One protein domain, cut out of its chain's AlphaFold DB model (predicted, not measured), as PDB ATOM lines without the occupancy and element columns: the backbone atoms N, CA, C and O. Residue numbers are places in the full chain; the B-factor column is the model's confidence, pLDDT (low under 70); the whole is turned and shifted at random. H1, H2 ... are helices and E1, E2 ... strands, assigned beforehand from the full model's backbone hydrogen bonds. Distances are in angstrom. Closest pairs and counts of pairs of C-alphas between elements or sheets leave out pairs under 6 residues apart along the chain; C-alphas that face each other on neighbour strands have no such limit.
ATOM      1  N   PRO A  28     188.695 128.614 145.925       92.62
ATOM      2  CA  PRO A  28     187.785 128.999 147.007       92.62
ATOM      3  C   PRO A  28     187.902 130.471 147.433       92.62
ATOM      4  O   PRO A  28     186.993 130.966 148.088       92.62
ATOM      5  N   GLU A  29     188.994 131.158 147.078       94.75
ATOM      6  CA  GLU A  29     189.230 132.576 147.402       94.75
ATOM      7  C   GLU A  29     188.536 133.533 146.413       94.75
ATOM      8  O   GLU A  29     188.401 134.725 146.686       94.75
ATOM      9  N   LEU A  30     188.071 133.025 145.266       95.62
ATOM     10  CA  LEU A  30     187.333 133.814 144.278       95.62
ATOM     11  C   LEU A  30     185.919 134.184 144.781       95.62
ATOM     12  O   LEU A  30     185.250 133.354 145.408       95.62
ATOM     13  N   PRO A  31     185.393 135.376 144.428       97.00
ATOM     14  CA  PRO A  31     183.990 135.722 144.655       97.00
ATOM     15  C   PRO A  31     183.042 134.666 144.077       97.00
ATOM     16  O   PRO A  31     183.312 134.071 143.029       97.00
ATOM     17  N   THR A  32     181.927 134.413 144.763       96.12
ATOM     18  CA  THR A  32     180.980 133.339 144.414       96.12
ATOM     19  C   THR A  32     180.450 133.473 142.989       96.12
ATOM     20  O   THR A  32     180.308 132.471 142.297       96.12
ATOM     21  N   GLU A  33     180.245 134.699 142.521       96.62
ATOM     22  CA  GLU A  33     179.821 135.046 141.166       96.62
ATOM     23  C   GLU A  33     180.806 134.490 140.123       96.62
ATOM     24  O   GLU A  33     180.410 133.775 139.205       96.62
ATOM     25  N   ILE A  34     182.108 134.720 140.329       97.19
ATOM     26  CA  ILE A  34     183.181 134.241 139.447       97.19
ATOM     27  C   ILE A  34     183.294 132.712 139.502       97.19
ATOM     28  O   ILE A  34     183.480 132.059 138.476       97.19
ATOM     29  N   ARG A  35     183.138 132.106 140.689       96.50
ATOM     30  CA  ARG A  35     183.158 130.640 140.853       96.50
ATOM     31  C   ARG A  35     181.991 129.979 140.111       96.50
ATOM     32  O   ARG A  35     182.188 128.950 139.465       96.50
ATOM     33  N   LEU A  36     180.806 130.593 140.146       95.25
ATOM     34  CA  LEU A  36     179.631 130.158 139.389       95.25
ATOM     35  C   LEU A  36     179.809 130.336 137.874       95.25
ATOM     36  O   LEU A  36     179.453 129.423 137.132       95.25
ATOM     37  N   GLU A  37     180.412 131.431 137.398       96.19
ATOM     38  CA  GLU A  37     180.744 131.575 135.972       96.19
ATOM     39  C   GLU A  37     181.760 130.527 135.498       96.19
ATOM     40  O   GLU A  37     181.561 129.909 134.452       96.19
ATOM     41  N   ILE A  38     182.809 130.240 136.278       95.25
ATOM     42  CA  ILE A  38     183.768 129.178 135.936       95.25
ATOM     43  C   ILE A  38     183.047 127.829 135.801       95.25
ATOM     44  O   ILE A  38     183.295 127.093 134.840       95.25
ATOM     45  N   TRP A  39     182.109 127.513 136.702       95.19
ATOM     46  CA  TRP A  39     181.278 126.317 136.552       95.19
ATOM     47  C   TRP A  39     180.364 126.383 135.328       95.19
ATOM     48  O   TRP A  39     180.314 125.400 134.590       95.19
ATOM     49  N   HIS A  40     179.717 127.520 135.051       93.75
ATOM     50  CA  HIS A  40     178.916 127.729 133.841       93.75
ATOM     51  C   HIS A  40     179.713 127.333 132.594       93.75
ATOM     52  O   HIS A  40     179.280 126.451 131.848       93.75
ATOM     53  N   TYR A  41     180.887 127.939 132.392       93.44
ATOM     54  CA  TYR A  41     181.730 127.692 131.224       93.44
ATOM     55  C   TYR A  41     182.276 126.259 131.182       93.44
ATOM     56  O   TYR A  41     182.262 125.634 130.120       93.44
ATOM     57  N   ALA A  42     182.669 125.684 132.324       91.94
ATOM     58  CA  ALA A  42     183.126 124.295 132.391       91.94
ATOM     59  C   ALA A  42     182.037 123.279 131.990       91.94
ATOM     60  O   ALA A  42     182.347 122.218 131.446       91.94
ATOM     61  N   ILE A  43     180.757 123.592 132.225       89.69
ATOM     62  CA  ILE A  43     179.624 122.710 131.906       89.69
ATOM     63  C   ILE A  43     179.235 122.759 130.414       89.69
ATOM     64  O   ILE A  43     178.562 121.844 129.940       89.69
ATOM     65  N   LEU A  44     179.683 123.756 129.639       83.81
ATOM     66  CA  LEU A  44     179.327 123.894 128.213       83.81
ATOM     67  C   LEU A  44     179.784 122.716 127.335       83.81
ATOM     68  O   LEU A  44     179.225 122.493 126.258       83.81
ATOM     69  N   PHE A  45     180.766 121.929 127.784       80.75
ATOM     70  CA  PHE A  45     181.206 120.724 127.085       80.75
ATOM     71  C   PHE A  45     180.122 119.637 127.114       80.75
ATOM     72  O   PHE A  45     179.944 118.928 128.107       80.75
ATOM     73  N   GLN A  46     179.408 119.487 125.990       75.19
ATOM     74  CA  GLN A  46     178.280 118.566 125.864       75.19
ATOM     75  C   GLN A  46     178.700 117.106 126.078       75.19
ATOM     76  O   GLN A  46     179.172 116.426 125.167       75.19
ATOM     77  N   ARG A  47     178.459 116.596 127.287       82.62
ATOM     78  CA  ARG A  47     178.599 115.183 127.628       82.62
ATOM     79  C   ARG A  47     177.227 114.529 127.729       82.62
ATOM     80  O   ARG A  47     176.284 115.111 128.257       82.62
ATOM     81  N   VAL A  48     177.132 113.301 127.233       81.44
ATOM     82  CA  VAL A  48     175.935 112.466 127.349       81.44
ATOM     83  C   VAL A  48     176.220 111.336 128.327       81.44
ATOM     84  O   VAL A  48     177.230 110.645 128.192       81.44
ATOM     85  N   VAL A  49     175.349 111.167 129.323       83.56
ATOM     86  CA  VAL A  49     175.478 110.121 130.347       83.56
ATOM     87  C   VAL A  49     174.404 109.067 130.105       83.56
ATOM     88  O   VAL A  49     173.222 109.335 130.306       83.56
ATOM     89  N   GLU A  50     174.806 107.870 129.678       83.88
ATOM     90  CA  GLU A  50     173.889 106.737 129.497       83.88
ATOM     91  C   GLU A  50     173.508 106.169 130.876       83.88
ATOM     92  O   GLU A  50     174.356 105.618 131.588       83.88
ATOM     93  N   ILE A  51     172.235 106.301 131.256       83.75
ATOM     94  CA  ILE A  51     171.651 105.665 132.438       83.75
ATOM     95  C   ILE A  51     170.921 104.404 131.990       83.75
ATOM     96  O   ILE A  51     169.930 104.448 131.261       83.75
ATOM     97  N   LYS A  52     171.367 103.259 132.493       84.00
ATOM     98  CA  LYS A  52     170.666 101.994 132.313       84.00
ATOM     99  C   LYS A  52     169.884 101.635 133.561       84.00
ATOM    100  O   LYS A  52     170.345 101.834 134.682       84.00
ATOM    101  N   THR A  53     168.719 101.037 133.361       84.12
ATOM    102  CA  THR A  53     167.945 100.423 134.438       84.12
ATOM    103  C   THR A  53     168.145  98.915 134.368       84.12
ATOM    104  O   THR A  53     167.977  98.312 133.311       84.12
ATOM    105  N   ARG A  54     168.536  98.286 135.479       88.19
ATOM    106  CA  ARG A  54     168.557  96.825 135.617       88.19
ATOM    107  C   ARG A  54     167.523  96.410 136.649       88.19
ATOM    108  O   ARG A  54     167.512  96.925 137.767       88.19
ATOM    109  N   LYS A  55     166.689  95.442 136.279       88.12
ATOM    110  CA  LYS A  55     165.846  94.703 137.215       88.12
ATOM    111  C   LYS A  55     166.748  93.839 138.107       88.12
ATOM    112  O   LYS A  55     167.549  93.053 137.602       88.12
ATOM    113  N   VAL A  56     166.665  94.044 139.415       91.25
ATOM    114  CA  VAL A  56     167.414  93.332 140.453       91.25
ATOM    115  C   VAL A  56     166.392  92.702 141.390       91.25
ATOM    116  O   VAL A  56     165.675  93.406 142.097       91.25
ATOM    117  N   ARG A  57     166.319  91.372 141.383       90.44
ATOM    118  CA  ARG A  57     165.553  90.606 142.368       90.44
ATOM    119  C   ARG A  57     166.219  90.825 143.729       90.44
ATOM    120  O   ARG A  57     167.425  90.617 143.839       90.44
ATOM    121  N   VAL A  58     165.474  91.346 144.701       90.06
ATOM    122  CA  VAL A  58     165.982  91.588 146.064       90.06
ATOM    123  C   VAL A  58     165.586  90.434 146.967       90.06
ATOM    124  O   VAL A  58     166.441  89.892 147.654       90.06
ATOM    125  N   ASP A  59     164.328  90.012 146.860       91.38
ATOM    126  CA  ASP A  59     163.766  88.842 147.528       91.38
ATOM    127  C   ASP A  59     162.987  88.019 146.489       91.38
ATOM    128  O   ASP A  59     162.626  88.539 145.427       91.38
ATOM    129  N   ASP A  60     162.634  86.767 146.792       89.31
ATOM    130  CA  ASP A  60     161.880  85.927 145.848       89.31
ATOM    131  C   ASP A  60     160.480  86.450 145.487       89.31
ATOM    132  O   ASP A  60     159.909  86.079 144.457       89.31
ATOM    133  N   THR A  61     159.953  87.362 146.297       85.62
ATOM    134  CA  THR A  61     158.665  88.027 146.091       85.62
ATOM    135  C   THR A  61     158.798  89.455 145.556       85.62
ATOM    136  O   THR A  61     157.783  90.078 145.248       85.62
ATOM    137  N   ARG A  62     160.017  90.019 145.472       84.56
ATOM    138  CA  ARG A  62     160.226  91.461 145.246       84.56
ATOM    139  C   ARG A  62     161.374  91.768 144.293       84.56
ATOM    140  O   ARG A  62     162.559  91.663 144.620       84.56
ATOM    141  N   ASP A  63     160.992  92.295 143.140       87.81
ATOM    142  CA  ASP A  63     161.898  92.935 142.198       87.81
ATOM    143  C   ASP A  63     162.069  94.425 142.532       87.81
ATOM    144  O   ASP A  63     161.090  95.143 142.738       87.81
ATOM    145  N   ARG A  64     163.309  94.924 142.531       86.25
ATOM    146  CA  ARG A  64     163.615  96.364 142.530       86.25
ATOM    147  C   ARG A  64     164.344  96.747 141.248       86.25
ATOM    148  O   ARG A  64     165.064  95.950 140.653       86.25
ATOM    149  N   TYR A  65     164.212  98.000 140.834       82.31
ATOM    150  CA  TYR A  65     164.931  98.529 139.677       82.31
ATOM    151  C   TYR A  65     166.120  99.366 140.141       82.31
ATOM    152  O   TYR A  65     165.950 100.402 140.782       82.31
ATOM    153  N   ARG A  66     167.339  98.925 139.813       85.06
ATOM    154  CA  ARG A  66     168.570  99.671 140.090       85.06
ATOM    155  C   ARG A  66     169.002 100.409 138.828       85.06
ATOM    156  O   ARG A  66     169.316  99.784 137.814       85.06
ATOM    157  N   ARG A  67     169.040 101.739 138.896       83.12
ATOM    158  CA  ARG A  67     169.672 102.576 137.868       83.12
ATOM    159  C   ARG A  67     171.191 102.535 138.050       83.12
ATOM    160  O   ARG A  67     171.678 102.569 139.178       83.12
ATOM    161  N   TYR A  68     171.926 102.444 136.950       84.88
ATOM    162  CA  TYR A  68     173.384 102.506 136.914       84.88
ATOM    163  C   TYR A  68     173.837 103.329 135.709       84.88
ATOM    164  O   TYR A  68     173.241 103.268 134.635       84.88
ATOM    165  N   PHE A  69     174.892 104.116 135.894       83.69
ATOM    166  CA  PHE A  69     175.490 104.899 134.819       83.69
ATOM    167  C   PHE A  69     176.512 104.033 134.090       83.69
ATOM    168  O   PHE A  69     177.337 103.376 134.726       83.69
ATOM    169  N   ARG A  70     176.438 103.994 132.759       83.38
ATOM    170  CA  ARG A  70     177.356 103.191 131.940       83.38
ATOM    171  C   ARG A  70     178.658 103.929 131.641       83.38
ATOM    172  O   ARG A  70     179.719 103.324 131.568       83.38
ATOM    173  N   THR A  71     178.562 105.246 131.503       82.25
ATOM    174  CA  THR A  71     179.692 106.174 131.551       82.25
ATOM    175  C   THR A  71     179.862 106.681 132.983       82.25
ATOM    176  O   THR A  71     178.841 106.915 133.636       82.25
ATOM    177  N   PRO A  72     181.090 106.941 133.473       83.69
ATOM    178  CA  PRO A  72     181.261 107.603 134.764       83.69
ATOM    179  C   PRO A  72     180.537 108.964 134.759       83.69
ATOM    180  O   PRO A  72     180.421 109.568 133.683       83.69
ATOM    181  N   PRO A  73     180.041 109.457 135.910       82.12
ATOM    182  CA  PRO A  73     179.384 110.760 135.987       82.12
ATOM    183  C   PRO A  73     180.240 111.889 135.382       82.12
ATOM    184  O   PRO A  73     181.474 111.775 135.338       82.12
ATOM    185  N   PRO A  74     179.632 112.993 134.908       87.38
ATOM    186  CA  PRO A  74     180.381 114.197 134.571       87.38
ATOM    187  C   PRO A  74     181.194 114.624 135.795       87.38
ATOM    188  O   PRO A  74     180.630 114.761 136.878       87.38
ATOM    189  N   SER A  75     182.503 114.830 135.628       88.62
ATOM    190  CA  SER A  75     183.434 115.139 136.727       88.62
ATOM    191  C   SER A  75     182.953 116.316 137.580       88.62
ATOM    192  O   SER A  75     183.035 116.267 138.803       88.62
ATOM    193  N   LEU A  76     182.344 117.312 136.937       89.88
ATOM    194  CA  LEU A  76     181.723 118.495 137.540       89.88
ATOM    195  C   LEU A  76     180.637 118.149 138.584       89.88
ATOM    196  O   LEU A  76     180.582 118.760 139.643       89.88
ATOM    197  N   MET A  77     179.851 117.081 138.388       90.25
ATOM    198  CA  MET A  77     178.865 116.627 139.389       90.25
ATOM    199  C   MET A  77     179.508 116.015 140.652       90.25
ATOM    200  O   MET A  77     178.826 115.817 141.667       90.25
ATOM    201  N   SER A  78     180.807 115.708 140.591       90.31
ATOM    202  CA  SER A  78     181.612 115.142 141.680       90.31
ATOM    203  C   SER A  78     182.651 116.093 142.286       90.31
ATOM    204  O   SER A  78     183.198 115.730 143.319       90.31
ATOM    205  N   VAL A  79     182.909 117.284 141.718       91.56
ATOM    206  CA  VAL A  79     183.926 118.211 142.267       91.56
ATOM    207  C   VAL A  79     183.497 118.774 143.624       91.56
ATOM    208  O   VAL A  79     184.176 118.569 144.624       91.56
ATOM    209  N   ASN A  80     182.377 119.497 143.666       93.31
ATOM    210  CA  ASN A  80     181.835 120.103 144.882       93.31
ATOM    211  C   ASN A  80     180.322 120.375 144.727       93.31
ATOM    212  O   ASN A  80     179.715 120.028 143.710       93.31
ATOM    213  N   GLN A  81     179.697 120.966 145.748       94.38
ATOM    214  CA  GLN A  81     178.254 121.227 145.757       94.38
ATOM    215  C   GLN A  81     177.826 122.304 144.744       94.38
ATOM    216  O   GLN A  81     176.784 122.157 144.114       94.38
ATOM    217  N   GLU A  82     178.636 123.342 144.531       95.25
ATOM    218  CA  GLU A  82     178.349 124.423 143.574       95.25
ATOM    219  C   GLU A  82     178.378 123.920 142.128       95.25
ATOM    220  O   GLU A  82     177.403 124.075 141.397       95.25
ATOM    221  N   SER A  83     179.456 123.226 141.748       94.56
ATOM    222  CA  SER A  83     179.629 122.607 140.430       94.56
ATOM    223  C   SER A  83     178.513 121.598 140.142       94.56
ATOM    224  O   SER A  83     177.974 121.543 139.034       94.56
ATOM    225  N   ARG A  84     178.076 120.847 141.166       93.56
ATOM    226  CA  ARG A  84     176.905 119.966 141.077       93.56
ATOM    227  C   ARG A  84     175.608 120.740 140.850       93.56
ATOM    228  O   ARG A  84     174.831 120.320 139.996       93.56
ATOM    229  N   ASN A  85     175.356 121.820 141.586       94.44
ATOM    230  CA  ASN A  85     174.134 122.616 141.443       94.44
ATOM    231  C   ASN A  85     174.048 123.238 140.040       94.44
ATOM    232  O   ASN A  85     173.036 123.073 139.357       94.44
ATOM    233  N   GLU A  86     175.133 123.856 139.573       93.81
ATOM    234  CA  GLU A  86     175.251 124.405 138.219       93.81
ATOM    235  C   GLU A  86     175.083 123.324 137.136       93.81
ATOM    236  O   GLU A  86     174.425 123.546 136.114       93.81
ATOM    237  N   ALA A  87     175.633 122.123 137.351       91.38
ATOM    238  CA  ALA A  87     175.450 121.007 136.429       91.38
ATOM    239  C   ALA A  87     173.984 120.551 136.393       91.38
ATOM    240  O   ALA A  87     173.398 120.465 135.316       91.38
ATOM    241  N   VAL A  88     173.360 120.294 137.546       89.38
ATOM    242  CA  VAL A  88     171.973 119.799 137.633       89.38
ATOM    243  C   VAL A  88     170.975 120.757 136.976       89.38
ATOM    244  O   VAL A  88     170.036 120.293 136.334       89.38
ATOM    245  N   GLN A  89     171.190 122.074 137.050       89.81
ATOM    246  CA  GLN A  89     170.353 123.040 136.329       89.81
ATOM    247  C   GLN A  89     170.399 122.838 134.806       89.81
ATOM    248  O   GLN A  89     169.358 122.919 134.144       89.81
ATOM    249  N   ARG A  90     171.588 122.553 134.250       87.38
ATOM    250  CA  ARG A  90     171.805 122.401 132.804       87.38
ATOM    251  C   ARG A  90     171.575 120.986 132.281       87.38
ATOM    252  O   ARG A  90     171.237 120.867 131.115       87.38
ATOM    253  N   TYR A  91     171.715 119.910 133.050       86.50
ATOM    254  CA  TYR A  91     171.401 118.563 132.545       86.50
ATOM    255  C   TYR A  91     169.881 118.290 132.559       86.50
ATOM    256  O   TYR A  91     169.205 118.491 133.563       86.50
ATOM    257  N   THR A  92     169.343 117.786 131.444       84.12
ATOM    258  CA  THR A  92     167.977 117.248 131.319       84.12
ATOM    259  C   THR A  92     168.029 115.735 131.144       84.12
ATOM    260  O   THR A  92     168.923 115.200 130.486       84.12
ATOM    261  N   LEU A  93     167.034 115.041 131.699       80.25
ATOM    262  CA  LEU A  93     166.760 113.646 131.382       80.25
ATOM    263  C   LEU A  93     166.055 113.563 130.017       80.25
ATOM    264  O   LEU A  93     164.920 114.012 129.880       80.25
ATOM    265  N   LEU A  94     166.711 112.984 129.012       76.38
ATOM    266  CA  LEU A  94     166.057 112.560 127.780       76.38
ATOM    267  C   LEU A  94     165.460 111.163 127.976       76.38
ATOM    268  O   LEU A  94     166.184 110.169 128.110       76.38
ATOM    269  N   ASN A  95     164.131 111.107 127.950       68.25
ATOM    270  CA  ASN A  95     163.366 109.874 127.814       68.25
ATOM    271  C   ASN A  95     163.243 109.556 126.315       68.25
ATOM    272  O   ASN A  95     162.618 110.315 125.582       68.25
ATOM    273  N   PHE A  96     163.823 108.443 125.859       58.03
ATOM    274  CA  PHE A  96     163.722 107.978 124.462       58.03
ATOM    275  C   PHE A  96     162.609 106.937 124.255       58.03
ATOM    276  O   PHE A  96     162.632 106.168 123.298       58.03
ATOM    277  N   THR A  97     161.623 106.897 125.152       51.41
ATOM    278  CA  THR A  97     160.465 105.998 125.084       51.41
ATOM    279  C   THR A  97     159.462 106.468 124.020       51.41
ATOM    280  O   THR A  97     158.358 106.891 124.346       51.41
ATOM    281  N   GLU A  98     159.854 106.403 122.742       48.66
ATOM    282  CA  GLU A  98     158.984 106.644 121.570       48.66
ATOM    283  C   GLU A  98     158.205 105.378 121.132       48.66
ATOM    284  O   GLU A  98     157.384 105.444 120.219       48.66
ATOM    285  N   ARG A  99     158.427 104.221 121.775       43.94
ATOM    286  CA  ARG A  99     157.700 102.966 121.501       43.94
ATOM    287  C   ARG A  99     156.422 102.847 122.329       43.94
ATOM    288  O   ARG A  99     156.404 102.188 123.365       43.94
ATOM    289  N   SER A 100     155.350 103.475 121.855       42.44
ATOM    290  CA  SER A 100     153.991 103.355 122.413       42.44
ATOM    291  C   SER A 100     153.290 102.024 122.089       42.44
ATOM    292  O   SER A 100     152.187 101.769 122.565       42.44
ATOM    293  N   ASP A 101     153.927 101.186 121.275       43.31
ATOM    294  CA  ASP A 101     153.469  99.894 120.763       43.31
ATOM    295  C   ASP A 101     154.119  98.685 121.466       43.31
ATOM    296  O   ASP A 101     153.703  97.543 121.259       43.31
ATOM    297  N   ILE A 102     155.090  98.923 122.353       46.19
ATOM    298  CA  ILE A 102     155.574  97.913 123.295       46.19
ATOM    299  C   ILE A 102     154.630  97.858 124.503       46.19
ATOM    300  O   ILE A 102     154.447  98.848 125.208       46.19
ATOM    301  N   LEU A 103     154.075  96.667 124.763       41.12
ATOM    302  CA  LEU A 103     153.358  96.323 125.999       41.12
ATOM    303  C   LEU A 103     154.115  96.844 127.232       41.12
ATOM    304  O   LEU A 103     155.339  96.721 127.300       41.12
ATOM    305  N   GLU A 104     153.393  97.349 128.239       49.25
ATOM    306  CA  GLU A 104     153.940  97.999 129.451       49.25
ATOM    307  C   GLU A 104     155.037  97.191 130.185       49.25
ATOM    308  O   GLU A 104     155.802  97.744 130.975       49.25
ATOM    309  N   SER A 105     155.147  95.890 129.905       44.44
ATOM    310  CA  SER A 105     156.187  94.984 130.389       44.44
ATOM    311  C   SER A 105     157.598  95.222 129.821       44.44
ATOM    312  O   SER A 105     158.558  94.888 130.520       44.44
ATOM    313  N   GLU A 106     157.783  95.788 128.616       47.66
ATOM    314  CA  GLU A 106     159.131  95.958 128.019       47.66
ATOM    315  C   GLU A 106     159.610  97.402 127.811       47.66
ATOM    316  O   GLU A 106     160.785  97.592 127.483       47.66
ATOM    317  N   LEU A 107     158.771  98.412 128.081       44.03
ATOM    318  CA  LEU A 107     159.090  99.847 127.923       44.03
ATOM    319  C   LEU A 107     160.361 100.299 128.687       44.03
ATOM    320  O   LEU A 107     160.942 101.346 128.421       44.03
ATOM    321  N   TRP A 108     160.790  99.489 129.657       50.16
ATOM    322  CA  TRP A 108     161.852  99.750 130.632       50.16
ATOM    323  C   TRP A 108     163.226  99.189 130.234       50.16
ATOM    324  O   TRP A 108     164.181  99.297 131.008       50.16
ATOM    325  N   LYS A 109     163.331  98.547 129.060       50.59
ATOM    326  CA  LYS A 109     164.598  98.016 128.522       50.59
ATOM    327  C   LYS A 109     165.482  99.100 127.893       50.59
ATOM    328  O   LYS A 109     166.694  98.896 127.784       50.59
ATOM    329  N   ASP A 110     164.896 100.230 127.502       50.91
ATOM    330  CA  ASP A 110     165.604 101.291 126.792       50.91
ATOM    331  C   ASP A 110     166.408 102.199 127.753       50.91
ATOM    332  O   ASP A 110     165.967 102.496 128.868       50.91
ATOM    333  N   PRO A 111     167.632 102.619 127.371       52.69
ATOM    334  CA  PRO A 111     168.454 103.506 128.187       52.69
ATOM    335  C   PRO A 111     167.877 104.927 128.237       52.69
ATOM    336  O   PRO A 111     167.513 105.506 127.213       52.69
ATOM    337  N   TYR A 112     167.886 105.523 129.428       60.50
ATOM    338  CA  TYR A 112     167.708 106.965 129.591       60.50
ATOM    339  C   TYR A 112     169.052 107.657 129.363       60.50
ATOM    340  O   TYR A 112     170.108 107.073 129.617       60.50
ATOM    341  N   TYR A 113     169.039 108.926 128.963       63.12
ATOM    342  CA  TYR A 113     170.275 109.693 128.816       63.12
ATOM    343  C   TYR A 113     170.154 111.036 129.525       63.12
ATOM    344  O   TYR A 113     169.189 111.761 129.307       63.12
ATOM    345  N   LEU A 114     171.141 111.407 130.340       65.19
ATOM    346  CA  LEU A 114     171.310 112.811 130.723       65.19
ATOM    347  C   LEU A 114     172.036 113.523 129.587       65.19
ATOM    348  O   LEU A 114     173.140 113.121 129.209       65.19
ATOM    349  N   VAL A 115     171.423 114.580 129.066       67.56
ATOM    350  CA  VAL A 115     171.995 115.455 128.041       67.56
ATOM    351  C   VAL A 115     171.855 116.892 128.510       67.56
ATOM    352  O   VAL A 115     170.853 117.267 129.117       67.56
ATOM    353  N   LEU A 116     172.869 117.706 128.246       67.44
ATOM    354  CA  LEU A 116     172.811 119.132 128.533       67.44
ATOM    355  C   LEU A 116     171.681 119.802 127.739       67.44
ATOM    356  O   LEU A 116     171.633 119.700 126.513       67.44
ATOM    357  N   LYS A 117     170.797 120.499 128.462       60.56
ATOM    358  CA  LYS A 117     169.880 121.519 127.953       60.56
ATOM    359  C   LYS A 117     170.719 122.544 127.204       60.56
ATOM    360  O   LYS A 117     171.348 123.417 127.798       60.56
ATOM    361  N   GLN A 118     170.733 122.429 125.888       56.19
ATOM    362  CA  GLN A 118     171.149 123.534 125.051       56.19
ATOM    363  C   GLN A 118     169.981 124.515 125.017       56.19
ATOM    364  O   GLN A 118     168.889 124.167 124.571       56.19
ATOM    365  N   ASN A 119     170.221 125.742 125.486       50.25
ATOM    366  CA  ASN A 119     169.306 126.865 125.262       50.25
ATOM    367  C   ASN A 119     169.197 127.204 123.761       50.25
ATOM    368  O   ASN A 119     168.279 127.905 123.352       50.25
ATOM    369  N   ASP A 120     170.113 126.677 122.941       45.25
ATOM    370  CA  ASP A 120     170.039 126.701 121.487       45.25
ATOM    371  C   ASP A 120     169.315 125.441 120.941       45.25
ATOM    372  O   ASP A 120     169.847 124.325 121.037       45.25
ATOM    373  N   PRO A 121     168.127 125.582 120.316       50.53
ATOM    374  CA  PRO A 121     167.391 124.467 119.714       50.53
ATOM    375  C   PRO A 121     168.094 123.836 118.496       50.53
ATOM    376  O   PRO A 121     167.639 122.796 118.004       50.53
ATOM    377  N   SER A 122     169.179 124.427 117.984       44.03
ATOM    378  CA  SER A 122     169.995 123.869 116.901       44.03
ATOM    379  C   SER A 122     170.833 122.663 117.361       44.03
ATOM    380  O   SER A 122     170.874 121.642 116.669       44.03
ATOM    381  N   GLY A 123     171.421 122.723 118.561       45.06
ATOM    382  CA  GLY A 123     172.330 121.697 119.081       45.06
ATOM    383  C   GLY A 123     171.631 120.372 119.394       45.06
ATOM    384  O   GLY A 123     172.101 119.305 118.997       45.06
ATOM    385  N   ALA A 124     170.438 120.430 119.997       48.94
ATOM    386  CA  ALA A 124     169.627 119.241 120.261       48.94
ATOM    387  C   ALA A 124     169.205 118.540 118.953       48.94
ATOM    388  O   ALA A 124     169.235 117.308 118.859       48.94
ATOM    389  N   LYS A 125     168.890 119.316 117.902       50.47
ATOM    390  CA  LYS A 125     168.637 118.795 116.548       50.47
ATOM    391  C   LYS A 125     169.898 118.185 115.930       50.47
ATOM    392  O   LYS A 125     169.802 117.116 115.326       50.47
ATOM    393  N   ALA A 126     171.062 118.816 116.094       46.88
ATOM    394  CA  ALA A 126     172.339 118.310 115.592       46.88
ATOM    395  C   ALA A 126     172.741 116.986 116.264       46.88
ATOM    396  O   ALA A 126     173.127 116.046 115.568       46.88
ATOM    397  N   TYR A 127     172.566 116.857 117.585       50.38
ATOM    398  CA  TYR A 127     172.817 115.606 118.305       50.38
ATOM    399  C   TYR A 127     171.840 114.497 117.884       50.38
ATOM    400  O   TYR A 127     172.267 113.392 117.547       50.38
ATOM    401  N   ALA A 128     170.537 114.798 117.795       51.59
ATOM    402  CA  ALA A 128     169.541 113.855 117.286       51.59
ATOM    403  C   ALA A 128     169.844 113.412 115.837       51.59
ATOM    404  O   ALA A 128     169.663 112.244 115.491       51.59
ATOM    405  N   ALA A 129     170.350 114.312 114.988       47.78
ATOM    406  CA  ALA A 129     170.789 113.989 113.631       47.78
ATOM    407  C   ALA A 129     172.080 113.146 113.601       47.78
ATOM    408  O   ALA A 129     172.183 112.222 112.795       47.78
ATOM    409  N   ALA A 130     173.046 113.416 114.481       42.50
ATOM    410  CA  ALA A 130     174.286 112.648 114.589       42.50
ATOM    411  C   ALA A 130     174.042 111.221 115.112       42.50
ATOM    412  O   ALA A 130     174.609 110.267 114.580       42.50
ATOM    413  N   PHE A 131     173.143 111.051 116.087       44.50
ATOM    414  CA  PHE A 131     172.738 109.734 116.586       44.50
ATOM    415  C   PHE A 131     172.030 108.914 115.491       44.50
ATOM    416  O   PHE A 131     172.441 107.786 115.209       44.50
ATOM    417  N   ARG A 132     171.080 109.527 114.763       47.97
ATOM    418  CA  ARG A 132     170.413 108.929 113.584       47.97
ATOM    419  C   ARG A 132     171.370 108.488 112.467       47.97
ATOM    420  O   ARG A 132     171.006 107.630 111.673       47.97
ATOM    421  N   ARG A 133     172.586 109.045 112.380       39.47
ATOM    422  CA  ARG A 133     173.612 108.591 111.416       39.47
ATOM    423  C   ARG A 133     174.343 107.318 111.861       39.47
ATOM    424  O   ARG A 133     174.862 106.610 111.002       39.47
ATOM    425  N   ARG A 134     174.392 107.011 113.165       37.91
ATOM    426  CA  ARG A 134     174.984 105.764 113.699       37.91
ATOM    427  C   ARG A 134     173.996 104.600 113.715       37.91
ATOM    428  O   ARG A 134     174.398 103.474 113.448       37.91
ATOM    429  N   THR A 135     172.717 104.857 113.971       35.22
ATOM    430  CA  THR A 135     171.652 103.853 113.837       35.22
ATOM    431  C   THR A 135     171.022 103.941 112.448       35.22
ATOM    432  O   THR A 135     170.114 104.740 112.229       35.22
TER     433      THR A 135
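Overview. This is residues 28 to 135 of the 351 residues of an uncharacterized protein of Coleophoma crateriformis (UniProt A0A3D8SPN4). Look for a small, curled sheet of four strands whose long hairpin, E1 and E2, reaches out towards one end of a flat, loose model, while H1, H2 and H3 cluster at the other end. The link of residues 95 to 111 reaches towards the hairpin's end, and residues 100 to 106 stick out free; H4 lies off to one side after E4, and its residues 128 to 134 stand free. The printed part has 108 residues, with four named helices and four named strands in the order H1 E1 E2 H2 H3 E3 E4 H4; the sheet's order is E2 E1 E4 E3, all antiparallel, and the class is mixed, helices and strands. It is loose, with a radius of gyration of the C-alphas of 17.5 A, and spans 54 by 38 by 19 A.

Arrangement. Start at E1, residues 49 to 59, an inner strand whose pairing is staggered. Over its residues 51 to 59 it pairs with the edge strand E2, residues 62 to 69, as a hairpin; N 54 and O 66 are 2.9 A apart. Over its residues 49 to 51 it pairs with E4, residues 112 to 116, where you find N 51 and O 112 at 2.8 A. On E4's other side is the edge strand E3, residues 91 to 94, which forms a hairpin with E4; N 92 and O 115 are 2.8 A apart. The sheet's way across turns by 142 degrees, and it is curled like part of a barrel. H3, residues 81 to 90, only grazes the sheet with its residues 87 to 90. H1, residues 32 to 43, touches H3 at a steep tilt of 52 degrees, the same way, and the closest C-alphas, of Trp 39 and Ser 83, are 5.6 A apart. H2, residues 76 to 79, touches H3, with the C-alphas of Met 77 and Arg 84 closest at 4.2 A. H1 and H2 only just touch, with 3 pairs of C-alphas within 8 A, through residues 39 to 43 of H1 alone; the closest are those of Ile 43 and Leu 76, at 7.3 A. H4, residues 121 to 134, is apart from H1, H2 and H3 and is not on the sheet, but only just, with 4 pairs of C-alphas within 10 A. Every O i to N i+4 pair is within hydrogen-bond range in H1, against 5 of 6 in H3 and 8 of 10 in H4; H2 is too short for such a pair.

Along the chain. Find C-alpha 32 at (180.980, 133.339, 144.414), where H1 begins; it runs 16.5 A. E1 starts at C-alpha 49, (175.478, 110.121, 130.347), and runs 29.8 A; E2 comes back over 22.9 A. After the four residues of H2, H3 covers 14.5 A, and E3 follows it directly. E4 runs 13.2 A, and H4 runs 21.1 A to C-alpha 134 at (174.984, 105.764, 113.699).

Size, cuts and confidence. The two C-alphas farthest apart, of Glu 29 and Leu 103, are 55.3 A apart, and the printed part has no cut. The link from E3 to E4, 17 residues, is long. Look at the B-factor column: the mean pLDDT of the printed part is 74.1, and residues 95 to 135 are under 70.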